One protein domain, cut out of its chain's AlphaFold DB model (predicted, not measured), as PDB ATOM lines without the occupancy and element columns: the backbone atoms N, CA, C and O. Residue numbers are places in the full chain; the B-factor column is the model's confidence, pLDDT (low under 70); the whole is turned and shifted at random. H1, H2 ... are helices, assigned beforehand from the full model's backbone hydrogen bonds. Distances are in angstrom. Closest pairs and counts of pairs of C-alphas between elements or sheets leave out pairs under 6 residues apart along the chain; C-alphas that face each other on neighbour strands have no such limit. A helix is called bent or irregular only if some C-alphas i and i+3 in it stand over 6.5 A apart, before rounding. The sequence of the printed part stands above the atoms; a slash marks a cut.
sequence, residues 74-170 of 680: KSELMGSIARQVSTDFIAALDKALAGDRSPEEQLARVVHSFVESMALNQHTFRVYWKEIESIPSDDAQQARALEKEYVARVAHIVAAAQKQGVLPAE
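AT A GLANCE: This is residues 74 to 170 of the 680 residues of the protein "TetR/AcrR family transcriptional regulator" of Streptomyces sp. NEAU-LD23 (UniProt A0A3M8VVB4). Two long helices, H1 and H4, lie side by side and run the same way along the long axis, and H2 runs back against their later parts, so that H1, H2 and H4 make an up-and-down bundle, each running against the one before it. The shorter H3 crosses H1 steeply near its beginning. The printed part has 97 residues with four named helices, H1 to H4 in chain order, and no named strand; the class is all helix. It is elongated, 48 by 26 by 21 A, and only just loose, close to compact, with a radius of gyration of the C-alphas of 15.2 A.

IN THESE COORDINATES: H1, residues 74 to 97, begins with C-alpha 74 at (128.228, 150.622, 152.084) and is 35.5 A long; it is only just irregular, C-alphas 75 and 78 being 6.9 A apart. H2 is residues 103 to 120, 25.5 A. H3, residues 122 to 134, is irregular, with C-alphas 130 and 133 7.7 A apart. H4, residues 138 to 162, is 36.0 A long and ends with C-alpha 162 at (101.419, 170.354, 182.749).

HOW THE PARTS SIT: H1 is the hub, touching the three other helices. It touches H4 at a shallow tilt of 22 degrees, the same way, closest at the C-alphas of Arg 83 and Ala 143, 4.6 A. H1 and H2 form a helical hairpin, touching through residues 89 to 97 of H1 alone, closest at the C-alphas of Ala 96 and Arg 109, 5.4 A. Residues 78 to 85 of H1 alone touch H3, at a steep tilt of 58 degrees. H2 touches H4, closest at the C-alphas of Pro 103 and Ala 161, 5.1 A. Every O i to N i+4 pair is within hydrogen-bond range in H2 and H4, 18 of 20 in H1 and 7 of 9 in H3.

THE WHOLE: The C-alphas farthest apart, of Lys 74 and Gly 165, are 49.4 A apart. The printed part has no cut, and its three links between helices are tight. The mean pLDDT of the printed part is 74.8; residues 119 to 137, 139 to 140 and 168 are under 70.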
ATOM      1  N   LYS A  74     129.591 151.175 151.915       79.69
ATOM      2  CA  LYS A  74     128.228 150.622 152.084       79.69
ATOM      3  C   LYS A  74     127.881 150.353 153.561       79.69
ATOM      4  O   LYS A  74     126.748 150.587 153.956       79.69
ATOM      5  N   SER A  75     128.857 149.922 154.360       76.75
ATOM      6  CA  SER A  75     128.741 149.708 155.812       76.75
ATOM      7  C   SER A  75     128.390 150.968 156.613       76.75
ATOM      8  O   SER A  75     127.808 150.860 157.684       76.75
ATOM      9  N   GLU A  76     128.737 152.152 156.110       81.81
ATOM     10  CA  GLU A  76     128.552 153.437 156.798       81.81
ATOM     11  C   GLU A  76     127.223 154.101 156.424       81.81
ATOM     12  O   GLU A  76     126.664 154.847 157.226       81.81
ATOM     13  N   LEU A  77     126.684 153.796 155.232       83.44
ATOM     14  CA  LEU A  77     125.461 154.414 154.707       83.44
ATOM     15  C   LEU A  77     124.289 154.355 155.686       83.44
ATOM     16  O   LEU A  77     123.615 155.361 155.850       83.44
ATOM     17  N   MET A  78     124.046 153.223 156.355       77.25
ATOM     18  CA  MET A  78     122.885 153.107 157.247       77.25
ATOM     19  C   MET A  78     123.032 153.962 158.517       77.25
ATOM     20  O   MET A  78     122.077 154.621 158.925       77.25
ATOM     21  N   GLY A  79     124.236 154.032 159.096       77.06
ATOM     22  CA  GLY A  79     124.528 154.943 160.208       77.06
ATOM     23  C   GLY A  79     124.392 156.409 159.789       77.06
ATOM     24  O   GLY A  79     123.739 157.192 160.476       77.06
ATOM     25  N   SER A  80     124.931 156.775 158.623       83.50
ATOM     26  CA  SER A  80     124.811 158.136 158.088       83.50
ATOM     27  C   SER A  80     123.374 158.514 157.682       83.50
ATOM     28  O   SER A  80     123.004 159.671 157.868       83.50
ATOM     29  N   ILE A  81     122.544 157.576 157.196       80.69
ATOM     30  CA  ILE A  81     121.090 157.783 157.011       80.69
ATOM     31  C   ILE A  81     120.458 158.097 158.367       80.69
ATOM     32  O   ILE A  81     119.734 159.085 158.485       80.69
ATOM     33  N   ALA A  82     120.757 157.291 159.394       75.62
ATOM     34  CA  ALA A  82     120.204 157.501 160.724       75.62
ATOM     35  C   ALA A  82     120.572 158.888 161.270       75.62
ATOM     36  O   ALA A  82     119.699 159.685 161.607       75.62
ATOM     37  N   ARG A  83     121.858 159.240 161.226       82.06
ATOM     38  CA  ARG A  83     122.347 160.553 161.648       82.06
ATOM     39  C   ARG A  83     121.726 161.714 160.864       82.06
ATOM     40  O   ARG A  83     121.422 162.734 161.480       82.06
ATOM     41  N   GLN A  84     121.506 161.583 159.550       81.56
ATOM     42  CA  GLN A  84     120.783 162.594 158.764       81.56
ATOM     43  C   GLN A  84     119.360 162.784 159.308       81.56
ATOM     44  O   GLN A  84     118.984 163.909 159.617       81.56
ATOM     45  N   VAL A  85     118.607 161.695 159.499       77.19
ATOM     46  CA  VAL A  85     117.221 161.732 160.001       77.19
ATOM     47  C   VAL A  85     117.126 162.384 161.384       77.19
ATOM     48  O   VAL A  85     116.307 163.284 161.573       77.19
ATOM     49  N   SER A  86     117.977 162.001 162.340       78.12
ATOM     50  CA  SER A  86     117.965 162.603 163.684       78.12
ATOM     51  C   SER A  86     118.375 164.086 163.658       78.12
ATOM     52  O   SER A  86     117.851 164.885 164.432       78.12
ATOM     53  N   THR A  87     119.267 164.483 162.740       82.62
ATOM     54  CA  THR A  87     119.670 165.891 162.552       82.62
ATOM     55  C   THR A  87     118.549 166.725 161.920       82.62
ATOM     56  O   THR A  87     118.253 167.815 162.408       82.62
ATOM     57  N   ASP A  88     117.883 166.211 160.877       81.69
ATOM     58  CA  ASP A  88     116.718 166.851 160.250       81.69
ATOM     59  C   ASP A  88     115.582 167.062 161.273       81.69
ATOM     60  O   ASP A  88     114.943 168.116 161.280       81.69
ATOM     61  N   PHE A  89     115.365 166.101 162.181       80.06
ATOM     62  CA  PHE A  89     114.420 166.234 163.293       80.06
ATOM     63  C   PHE A  89     114.783 167.361 164.266       80.06
ATOM     64  O   PHE A  89     113.914 168.168 164.597       80.06
ATOM     65  N   ILE A  90     116.035 167.434 164.735       85.06
ATOM     66  CA  ILE A  90     116.470 168.487 165.667       85.06
ATOM     67  C   ILE A  90     116.347 169.870 165.014       85.06
ATOM     68  O   ILE A  90     115.748 170.765 165.604       85.06
ATOM     69  N   ALA A  91     116.756 170.020 163.750       82.00
ATOM     70  CA  ALA A  91     116.572 171.266 163.004       82.00
ATOM     71  C   ALA A  91     115.083 171.635 162.802       82.00
ATOM     72  O   ALA A  91     114.710 172.814 162.823       82.00
ATOM     73  N   ALA A  92     114.205 170.641 162.630       78.44
ATOM     74  CA  ALA A  92     112.760 170.850 162.577       78.44
ATOM     75  C   ALA A  92     112.182 171.271 163.945       78.44
ATOM     76  O   ALA A  92     111.325 172.155 163.996       78.44
ATOM     77  N   LEU A  93     112.688 170.707 165.048       82.31
ATOM     78  CA  LEU A  93     112.335 171.084 166.418       82.31
ATOM     79  C   LEU A  93     112.785 172.516 166.741       82.31
ATOM     80  O   LEU A  93     111.967 173.317 167.187       82.31
ATOM     81  N   ASP A  94     114.033 172.879 166.438       82.94
ATOM     82  CA  ASP A  94     114.553 174.247 166.590       82.94
ATOM     83  C   ASP A  94     113.655 175.266 165.870       82.94
ATOM     84  O   ASP A  94     113.259 176.288 166.432       82.94
ATOM     85  N   LYS A  95     113.252 174.949 164.634       78.88
ATOM     86  CA  LYS A  95     112.345 175.772 163.824       78.88
ATOM     87  C   LYS A  95     110.913 175.821 164.376       78.88
ATOM     88  O   LYS A  95     110.262 176.862 164.272       78.88
ATOM     89  N   ALA A  96     110.407 174.728 164.947       74.75
ATOM     90  CA  ALA A  96     109.091 174.685 165.588       74.75
ATOM     91  C   ALA A  96     109.049 175.570 166.848       74.75
ATOM     92  O   ALA A  96     108.074 176.299 167.056       74.75
ATOM     93  N   LEU A  97     110.127 175.554 167.637       82.00
ATOM     94  CA  LEU A  97     110.280 176.294 168.893       82.00
ATOM     95  C   LEU A  97     110.806 177.729 168.717       82.00
ATOM     96  O   LEU A  97     110.853 178.481 169.683       82.00
ATOM     97  N   ALA A  98     111.168 178.147 167.501       79.69
ATOM     98  CA  ALA A  98     111.719 179.476 167.247       79.69
ATOM     99  C   ALA A  98     110.728 180.610 167.582       79.69
ATOM    100  O   ALA A  98     109.671 180.730 166.945       79.69
ATOM    101  N   GLY A  99     111.109 181.476 168.526       79.25
ATOM    102  CA  GLY A  99     110.329 182.615 169.028       79.25
ATOM    103  C   GLY A  99     109.595 182.315 170.341       79.25
ATOM    104  O   GLY A  99     109.241 181.170 170.601       79.25
ATOM    105  N   ASP A 100     109.358 183.350 171.149       80.62
ATOM    106  CA  ASP A 100     108.634 183.226 172.421       80.62
ATOM    107  C   ASP A 100     107.156 182.854 172.187       80.62
ATOM    108  O   ASP A 100     106.510 183.427 171.302       80.62
ATOM    109  N   ARG A 101     106.663 181.845 172.918       79.44
ATOM    110  CA  ARG A 101     105.358 181.167 172.744       79.44
ATOM    111  C   ARG A 101     104.963 180.382 173.985       79.44
ATOM    112  O   ARG A 101     105.837 179.915 174.717       79.44
ATOM    113  N   SER A 102     103.667 180.116 174.157       80.31
ATOM    114  CA  SER A 102     103.216 179.206 175.217       80.31
ATOM    115  C   SER A 102     103.689 177.756 174.971       80.31
ATOM    116  O   SER A 102     103.826 177.337 173.819       80.31
ATOM    117  N   PRO A 103     103.904 176.951 176.029       80.00
ATOM    118  CA  PRO A 103     104.108 175.502 175.929       80.00
ATOM    119  C   PRO A 103     103.051 174.776 175.085       80.00
ATOM    120  O   PRO A 103     103.380 173.836 174.366       80.00
ATOM    121  N   GLU A 104     101.800 175.241 175.118       79.69
ATOM    122  CA  GLU A 104     100.706 174.737 174.282       79.69
ATOM    123  C   GLU A 104     100.973 174.968 172.785       79.69
ATOM    124  O   GLU A 104     100.953 174.026 171.993       79.69
ATOM    125  N   GLU A 105     101.311 176.201 172.388       75.00
ATOM    126  CA  GLU A 105     101.676 176.531 171.004       75.00
ATOM    127  C   GLU A 105     102.959 175.820 170.551       75.00
ATOM    128  O   GLU A 105     103.083 175.442 169.383       75.00
ATOM    129  N   GLN A 106     103.924 175.647 171.460       80.62
ATOM    130  CA  GLN A 106     105.153 174.897 171.210       80.62
ATOM    131  C   GLN A 106     104.830 173.427 170.917       80.62
ATOM    132  O   GLN A 106     105.214 172.923 169.861       80.62
ATOM    133  N   LEU A 107     104.053 172.758 171.776       83.00
ATOM    134  CA  LEU A 107     103.643 171.365 171.585       83.00
ATOM    135  C   LEU A 107     102.794 171.190 170.315       83.00
ATOM    136  O   LEU A 107     103.056 170.296 169.510       83.00
ATOM    137  N   ALA A 108     101.853 172.103 170.059       79.44
ATOM    138  CA  ALA A 108     101.049 172.131 168.838       79.44
ATOM    139  C   ALA A 108     101.890 172.274 167.550       79.44
ATOM    140  O   ALA A 108     101.468 171.820 166.480       79.44
ATOM    141  N   ARG A 109     103.074 172.894 167.640       77.50
ATOM    142  CA  ARG A 109     104.053 173.006 166.546       77.50
ATOM    143  C   ARG A 109     104.975 171.794 166.446       77.50
ATOM    144  O   ARG A 109     105.290 171.409 165.323       77.50
ATOM    145  N   VAL A 110     105.345 171.163 167.564       83.81
ATOM    146  CA  VAL A 110     106.052 169.868 167.576       83.81
ATOM    147  C   VAL A 110     105.207 168.804 166.876       83.81
ATOM    148  O   VAL A 110     105.670 168.232 165.892       83.81
ATOM    149  N   VAL A 111     103.947 168.618 167.293       81.00
ATOM    150  CA  VAL A 111     102.998 167.668 166.673       81.00
ATOM    151  C   VAL A 111     102.900 167.887 165.161       81.00
ATOM    152  O   VAL A 111     103.050 166.952 164.377       81.00
ATOM    153  N   HIS A 112     102.716 169.138 164.736       79.56
ATOM    154  CA  HIS A 112     102.616 169.486 163.320       79.56
ATOM    155  C   HIS A 112     103.913 169.215 162.538       79.56
ATOM    156  O   HIS A 112     103.874 168.571 161.490       79.56
ATOM    157  N   SER A 113     105.068 169.640 163.060       76.44
ATOM    158  CA  SER A 113     106.362 169.457 162.394       76.44
ATOM    159  C   SER A 113     106.798 167.990 162.324       76.44
ATOM    160  O   SER A 113     107.452 167.590 161.357       76.44
ATOM    161  N   PHE A 114     106.441 167.177 163.322       80.38
ATOM    162  CA  PHE A 114     106.720 165.741 163.333       80.38
ATOM    163  C   PHE A 114     105.874 165.020 162.274       80.38
ATOM    164  O   PHE A 114     106.419 164.282 161.457       80.38
ATOM    165  N   VAL A 115     104.564 165.291 162.225       76.31
ATOM    166  CA  VAL A 115     103.641 164.693 161.241       76.31
ATOM    167  C   VAL A 115     104.009 165.084 159.805       76.31
ATOM    168  O   VAL A 115     104.006 164.221 158.927       76.31
ATOM    169  N   GLU A 116     104.403 166.339 159.544       76.88
ATOM    170  CA  GLU A 116     104.942 166.718 158.227       76.88
ATOM    171  C   GLU A 116     106.231 165.949 157.891       76.88
ATOM    172  O   GLU A 116     106.369 165.457 156.771       76.88
ATOM    173  N   SER A 117     107.144 165.777 158.852       70.75
ATOM    174  CA  SER A 117     108.395 165.031 158.645       70.75
ATOM    175  C   SER A 117     108.143 163.550 158.334       70.75
ATOM    176  O   SER A 117     108.710 163.032 157.367       70.75
ATOM    177  N   MET A 118     107.247 162.891 159.082       70.62
ATOM    178  CA  MET A 118     106.795 161.513 158.835       70.62
ATOM    179  C   MET A 118     106.206 161.351 157.434       70.62
ATOM    180  O   MET A 118     106.627 160.481 156.672       70.62
ATOM    181  N   ALA A 119     105.251 162.216 157.081       67.56
ATOM    182  CA  ALA A 119     104.534 162.170 155.811       67.56
ATOM    183  C   ALA A 119     105.436 162.428 154.592       67.56
ATOM    184  O   ALA A 119     105.120 161.974 153.492       67.56
ATOM    185  N   LEU A 120     106.544 163.158 154.764       64.56
ATOM    186  CA  LEU A 120     107.470 163.494 153.680       64.56
ATOM    187  C   LEU A 120     108.544 162.429 153.415       64.56
ATOM    188  O   LEU A 120     108.998 162.345 152.274       64.56
ATOM    189  N   ASN A 121     108.939 161.625 154.412       64.44
ATOM    190  CA  ASN A 121     110.110 160.734 154.316       64.44
ATOM    191  C   ASN A 121     109.812 159.268 154.717       64.44
ATOM    192  O   ASN A 121     110.691 158.570 155.223       64.44
ATOM    193  N   GLN A 122     108.575 158.790 154.511       63.09
ATOM    194  CA  GLN A 122     108.093 157.476 154.986       63.09
ATOM    195  C   GLN A 122     109.036 156.290 154.687       63.09
ATOM    196  O   GLN A 122     109.177 155.405 155.529       63.09
ATOM    197  N   HIS A 123     109.690 156.252 153.520       59.78
ATOM    198  CA  HIS A 123     110.616 155.169 153.151       59.78
ATOM    199  C   HIS A 123     111.894 155.177 154.002       59.78
ATOM    200  O   HIS A 123     112.283 154.137 154.534       59.78
ATOM    201  N   THR A 124     112.491 156.354 154.213       63.72
ATOM    202  CA  THR A 124     113.650 156.551 155.096       63.72
ATOM    203  C   THR A 124     113.330 156.127 156.527       63.72
ATOM    204  O   THR A 124     114.125 155.425 157.151       63.72
ATOM    205  N   PHE A 125     112.130 156.461 157.015       61.09
ATOM    206  CA  PHE A 125     111.658 156.047 158.338       61.09
ATOM    207  C   PHE A 125     111.509 154.525 158.474       61.09
ATOM    208  O   PHE A 125     112.029 153.950 159.427       61.09
ATOM    209  N   ARG A 126     110.908 153.840 157.490       61.62
ATOM    210  CA  ARG A 126     110.778 152.366 157.507       61.62
ATOM    211  C   ARG A 126     112.123 151.635 157.500       61.62
ATOM    212  O   ARG A 126     112.236 150.567 158.090       61.62
ATOM    213  N   VAL A 127     113.133 152.196 156.835       61.31
ATOM    214  CA  VAL A 127     114.485 151.615 156.771       61.31
ATOM    215  C   VAL A 127     115.253 151.829 158.069       61.31
ATOM    216  O   VAL A 127     115.824 150.879 158.600       61.31
ATOM    217  N   TYR A 128     115.223 153.051 158.602       61.25
ATOM    218  CA  TYR A 128     115.845 153.402 159.878       61.25
ATOM    219  C   TYR A 128     115.327 152.499 161.002       61.25
ATOM    220  O   TYR A 128     116.115 151.807 161.640       61.25
ATOM    221  N   TRP A 129     114.005 152.453 161.215       56.75
ATOM    222  CA  TRP A 129     113.416 151.737 162.354       56.75
ATOM    223  C   TRP A 129     113.585 150.216 162.277       56.75
ATOM    224  O   TRP A 129     113.660 149.566 163.315       56.75
ATOM    225  N   LYS A 130     113.700 149.646 161.070       55.47
ATOM    226  CA  LYS A 130     113.964 148.212 160.886       55.47
ATOM    227  C   LYS A 130     115.409 147.823 161.205       55.47
ATOM    228  O   LYS A 130     115.647 146.738 161.725       55.47
ATOM    229  N   GLU A 131     116.376 148.658 160.832       55.88
ATOM    230  CA  GLU A 131     117.786 148.249 160.774       55.88
ATOM    231  C   GLU A 131     118.654 148.915 161.862       55.88
ATOM    232  O   GLU A 131     119.764 148.453 162.098       55.88
ATOM    233  N   ILE A 132     118.201 149.961 162.574       55.56
ATOM    234  CA  ILE A 132     119.074 150.727 163.493       55.56
ATOM    235  C   ILE A 132     119.643 149.921 164.674       55.56
ATOM    236  O   ILE A 132     120.708 150.275 165.187       55.56
ATOM    237  N   GLU A 133     119.004 148.830 165.104       50.19
ATOM    238  CA  GLU A 133     119.563 147.955 166.147       50.19
ATOM    239  C   GLU A 133     120.791 147.162 165.665       50.19
ATOM    240  O   GLU A 133     121.713 146.940 166.451       50.19
ATOM    241  N   SER A 134     120.860 146.800 164.376       53.69
ATOM    242  CA  SER A 134     121.901 145.922 163.814       53.69
ATOM    243  C   SER A 134     123.199 146.644 163.416       53.69
ATOM    244  O   SER A 134     124.134 146.002 162.930       53.69
ATOM    245  N   ILE A 135     123.297 147.965 163.634       54.28
ATOM    246  CA  ILE A 135     124.417 148.808 163.178       54.28
ATOM    247  C   ILE A 135     125.366 149.182 164.336       54.28
ATOM    248  O   ILE A 135     125.154 150.196 165.012       54.28
ATOM    249  N   PRO A 136     126.487 148.467 164.537       54.56
ATOM    250  CA  PRO A 136     127.596 148.968 165.342       54.56
ATOM    251  C   PRO A 136     128.366 150.049 164.559       54.56
ATOM    252  O   PRO A 136     129.304 149.752 163.821       54.56
ATOM    253  N   SER A 137     127.964 151.319 164.694       65.69
ATOM    254  CA  SER A 137     128.693 152.467 164.127       65.69
ATOM    255  C   SER A 137     128.597 153.720 165.001       65.69
ATOM    256  O   SER A 137     127.604 153.929 165.701       65.69
ATOM    257  N   ASP A 138     129.605 154.588 164.921       73.38
ATOM    258  CA  ASP A 138     129.654 155.844 165.683       73.38
ATOM    259  C   ASP A 138     128.579 156.847 165.233       73.38
ATOM    260  O   ASP A 138     128.077 157.628 166.043       73.38
ATOM    261  N   ASP A 139     128.176 156.807 163.958       69.44
ATOM    262  CA  ASP A 139     127.039 157.583 163.448       69.44
ATOM    263  C   ASP A 139     125.713 157.109 164.071       69.44
ATOM    264  O   ASP A 139     124.885 157.941 164.436       69.44
ATOM    265  N   ALA A 140     125.520 155.797 164.270       68.31
ATOM    266  CA  ALA A 140     124.332 155.267 164.950       68.31
ATOM    267  C   ALA A 140     124.316 155.611 166.454       68.31
ATOM    268  O   ALA A 140     123.250 155.841 167.023       68.31
ATOM    269  N   GLN A 141     125.482 155.716 167.104       72.62
ATOM    270  CA  GLN A 141     125.572 156.245 168.473       72.62
ATOM    271  C   GLN A 141     125.181 157.731 168.536       72.62
ATOM    272  O   GLN A 141     124.463 158.136 169.448       72.62
ATOM    273  N   GLN A 142     125.600 158.533 167.551       77.00
ATOM    274  CA  GLN A 142     125.233 159.950 167.444       77.00
ATOM    275  C   GLN A 142     123.746 160.147 167.115       77.00
ATOM    276  O   GLN A 142     123.110 161.002 167.726       77.00
ATOM    277  N   ALA A 143     123.162 159.322 166.239       75.19
ATOM    278  CA  ALA A 143     121.719 159.295 165.989       75.19
ATOM    279  C   ALA A 143     120.934 159.063 167.294       75.19
ATOM    280  O   ALA A 143     120.104 159.887 167.674       75.19
ATOM    281  N   ARG A 144     121.307 158.029 168.064       70.19
ATOM    282  CA  ARG A 144     120.714 157.708 169.378       70.19
ATOM    283  C   ARG A 144     120.945 158.777 170.457       70.19
ATOM    284  O   ARG A 144     120.224 158.802 171.454       70.19
ATOM    285  N   ALA A 145     121.946 159.642 170.303       78.56
ATOM    286  CA  ALA A 145     122.148 160.797 171.178       78.56
ATOM    287  C   ALA A 145     121.199 161.951 170.811       78.56
ATOM    288  O   ALA A 145     120.568 162.521 171.699       78.56
ATOM    289  N   LEU A 146     121.038 162.235 169.513       77.31
ATOM    290  CA  LEU A 146     120.103 163.238 168.991       77.31
ATOM    291  C   LEU A 146     118.635 162.851 169.251       77.31
ATOM    292  O   LEU A 146     117.837 163.711 169.604       77.31
ATOM    293  N   GLU A 147     118.282 161.563 169.170       73.31
ATOM    294  CA  GLU A 147     116.966 161.053 169.596       73.31
ATOM    295  C   GLU A 147     116.684 161.371 171.070       73.31
ATOM    296  O   GLU A 147     115.630 161.910 171.405       73.31
ATOM    297  N   LYS A 148     117.644 161.095 171.963       74.25
ATOM    298  CA  LYS A 148     117.509 161.386 173.399       74.25
ATOM    299  C   LYS A 148     117.424 162.882 173.684       74.25
ATOM    300  O   LYS A 148     116.673 163.276 174.573       74.25
ATOM    301  N   GLU A 149     118.153 163.710 172.936       82.19
ATOM    302  CA  GLU A 149     118.008 165.166 173.005       82.19
ATOM    303  C   GLU A 149     116.592 165.592 172.588       82.19
ATOM    304  O   GLU A 149     115.948 166.352 173.310       82.19
ATOM    305  N   TYR A 150     116.072 165.052 171.479       82.00
ATOM    306  CA  TYR A 150     114.721 165.335 170.991       82.00
ATOM    307  C   TYR A 150     113.663 164.996 172.051       82.00
ATOM    308  O   TYR A 150     112.862 165.857 172.420       82.00
ATOM    309  N   VAL A 151     113.698 163.772 172.590       78.94
ATOM    310  CA  VAL A 151     112.773 163.307 173.639       78.94
ATOM    311  C   VAL A 151     112.864 164.196 174.882       78.94
ATOM    312  O   VAL A 151     111.843 164.694 175.351       78.94
ATOM    313  N   ALA A 152     114.071 164.479 175.386       80.25
ATOM    314  CA  ALA A 152     114.261 165.322 176.569       80.25
ATOM    315  C   ALA A 152     113.760 166.765 176.363       80.25
ATOM    316  O   ALA A 152     113.200 167.372 177.280       80.25
ATOM    317  N   ARG A 153     113.921 167.315 175.154       86.50
ATOM    318  CA  ARG A 153     113.429 168.652 174.795       86.50
ATOM    319  C   ARG A 153     111.905 168.695 174.683       86.50
ATOM    320  O   ARG A 153     111.312 169.662 175.156       86.50
ATOM    321  N   VAL A 154     111.260 167.658 174.143       83.31
ATOM    322  CA  VAL A 154     109.788 167.559 174.145       83.31
ATOM    323  C   VAL A 154     109.250 167.350 175.565       83.31
ATOM    324  O   VAL A 154     108.300 168.032 175.947       83.31
ATOM    325  N   ALA A 155     109.911 166.537 176.393       81.81
ATOM    326  CA  ALA A 155     109.544 166.348 177.799       81.81
ATOM    327  C   ALA A 155     109.614 167.644 178.623       81.81
ATOM    328  O   ALA A 155     108.779 167.863 179.500       81.81
ATOM    329  N   HIS A 156     110.536 168.558 178.304       88.31
ATOM    330  CA  HIS A 156     110.558 169.889 178.916       88.31
ATOM    331  C   HIS A 156     109.314 170.727 178.562       88.31
ATOM    332  O   HIS A 156     108.774 171.422 179.424       88.31
ATOM    333  N   ILE A 157     108.829 170.640 177.318       86.81
ATOM    334  CA  ILE A 157     107.615 171.336 176.855       86.81
ATOM    335  C   ILE A 157     106.372 170.717 177.501       86.81
ATOM    336  O   ILE A 157     105.521 171.448 178.001       86.81
ATOM    337  N   VAL A 158     106.292 169.383 177.558       80.75
ATOM    338  CA  VAL A 158     105.218 168.652 178.250       80.75
ATOM    339  C   VAL A 158     105.167 169.050 179.728       80.75
ATOM    340  O   VAL A 158     104.122 169.500 180.191       80.75
ATOM    341  N   ALA A 159     106.302 169.046 180.435       83.94
ATOM    342  CA  ALA A 159     106.387 169.503 181.826       83.94
ATOM    343  C   ALA A 159     106.001 170.984 182.022       83.94
ATOM    344  O   ALA A 159     105.542 171.375 183.099       83.94
ATOM    345  N   ALA A 160     106.182 171.833 181.006       82.94
ATOM    346  CA  ALA A 160     105.732 173.223 181.032       82.94
ATOM    347  C   ALA A 160     104.223 173.361 180.740       82.94
ATOM    348  O   ALA A 160     103.563 174.194 181.359       82.94
ATOM    349  N   ALA A 161     103.659 172.516 179.871       77.62
ATOM    350  CA  ALA A 161     102.224 172.440 179.589       77.62
ATOM    351  C   ALA A 161     101.424 171.868 180.779       77.62
ATOM    352  O   ALA A 161     100.361 172.392 181.116       77.62
ATOM    353  N   GLN A 162     101.969 170.870 181.486       80.25
ATOM    354  CA  GLN A 162     101.419 170.354 182.749       80.25
ATOM    355  C   GLN A 162     101.313 171.455 183.817       80.25
ATOM    356  O   GLN A 162     100.264 171.637 184.429       80.25
ATOM    357  N   LYS A 163     102.363 172.276 183.984       79.56
ATOM    358  CA  LYS A 163     102.363 173.435 184.904       79.56
ATOM    359  C   LYS A 163     101.332 174.516 184.555       79.56
ATOM    360  O   LYS A 163     101.059 175.370 185.393       79.56
ATOM    361  N   GLN A 164     100.783 174.496 183.341       77.31
ATOM    362  CA  GLN A 164      99.724 175.399 182.886       77.31
ATOM    363  C   GLN A 164      98.331 174.742 182.886       77.31
ATOM    364  O   GLN A 164      97.358 175.395 182.520       77.31
ATOM    365  N   GLY A 165      98.210 173.474 183.305       71.12
ATOM    366  CA  GLY A 165      96.945 172.728 183.297       71.12
ATOM    367  C   GLY A 165      96.463 172.311 181.903       71.12
ATOM    368  O   GLY A 165      95.304 171.936 181.748       71.12
ATOM    369  N   VAL A 166      97.330 172.383 180.887       74.81
ATOM    370  CA  VAL A 166      97.022 171.963 179.507       74.81
ATOM    371  C   VAL A 166      97.062 170.436 179.392       74.81
ATOM    372  O   VAL A 166      96.207 169.833 178.744       74.81
ATOM    373  N   LEU A 167      98.026 169.805 180.068       72.44
ATOM    374  CA  LEU A 167      98.165 168.351 180.187       72.44
ATOM    375  C   LEU A 167      98.007 167.914 181.658       72.44
ATOM    376  O   LEU A 167      98.274 168.731 182.543       72.44
ATOM    377  N   PRO A 168      97.611 166.654 181.932       66.38
ATOM    378  CA  PRO A 168      97.489 166.126 183.296       66.38
ATOM    379  C   PRO A 168      98.808 166.261 184.065       66.38
ATOM    380  O   PRO A 168      99.849 165.824 183.577       66.38
ATOM    381  N   ALA A 169      98.787 166.874 185.247       73.75
ATOM    382  CA  ALA A 169      99.979 167.192 186.043       73.75
ATOM    383  C   ALA A 169     100.338 166.111 187.083       73.75
ATOM    384  O   ALA A 169     101.372 166.205 187.740       73.75
ATOM    385  N   GLU A 170      99.478 165.107 187.239       71.38
ATOM    386  CA  GLU A 170      99.638 163.946 188.120       71.38
ATOM    387  C   GLU A 170     100.559 162.852 187.550       71.38
ATOM    388  O   GLU A 170     101.088 162.050 188.316       71.38
TER     389      GLU A 170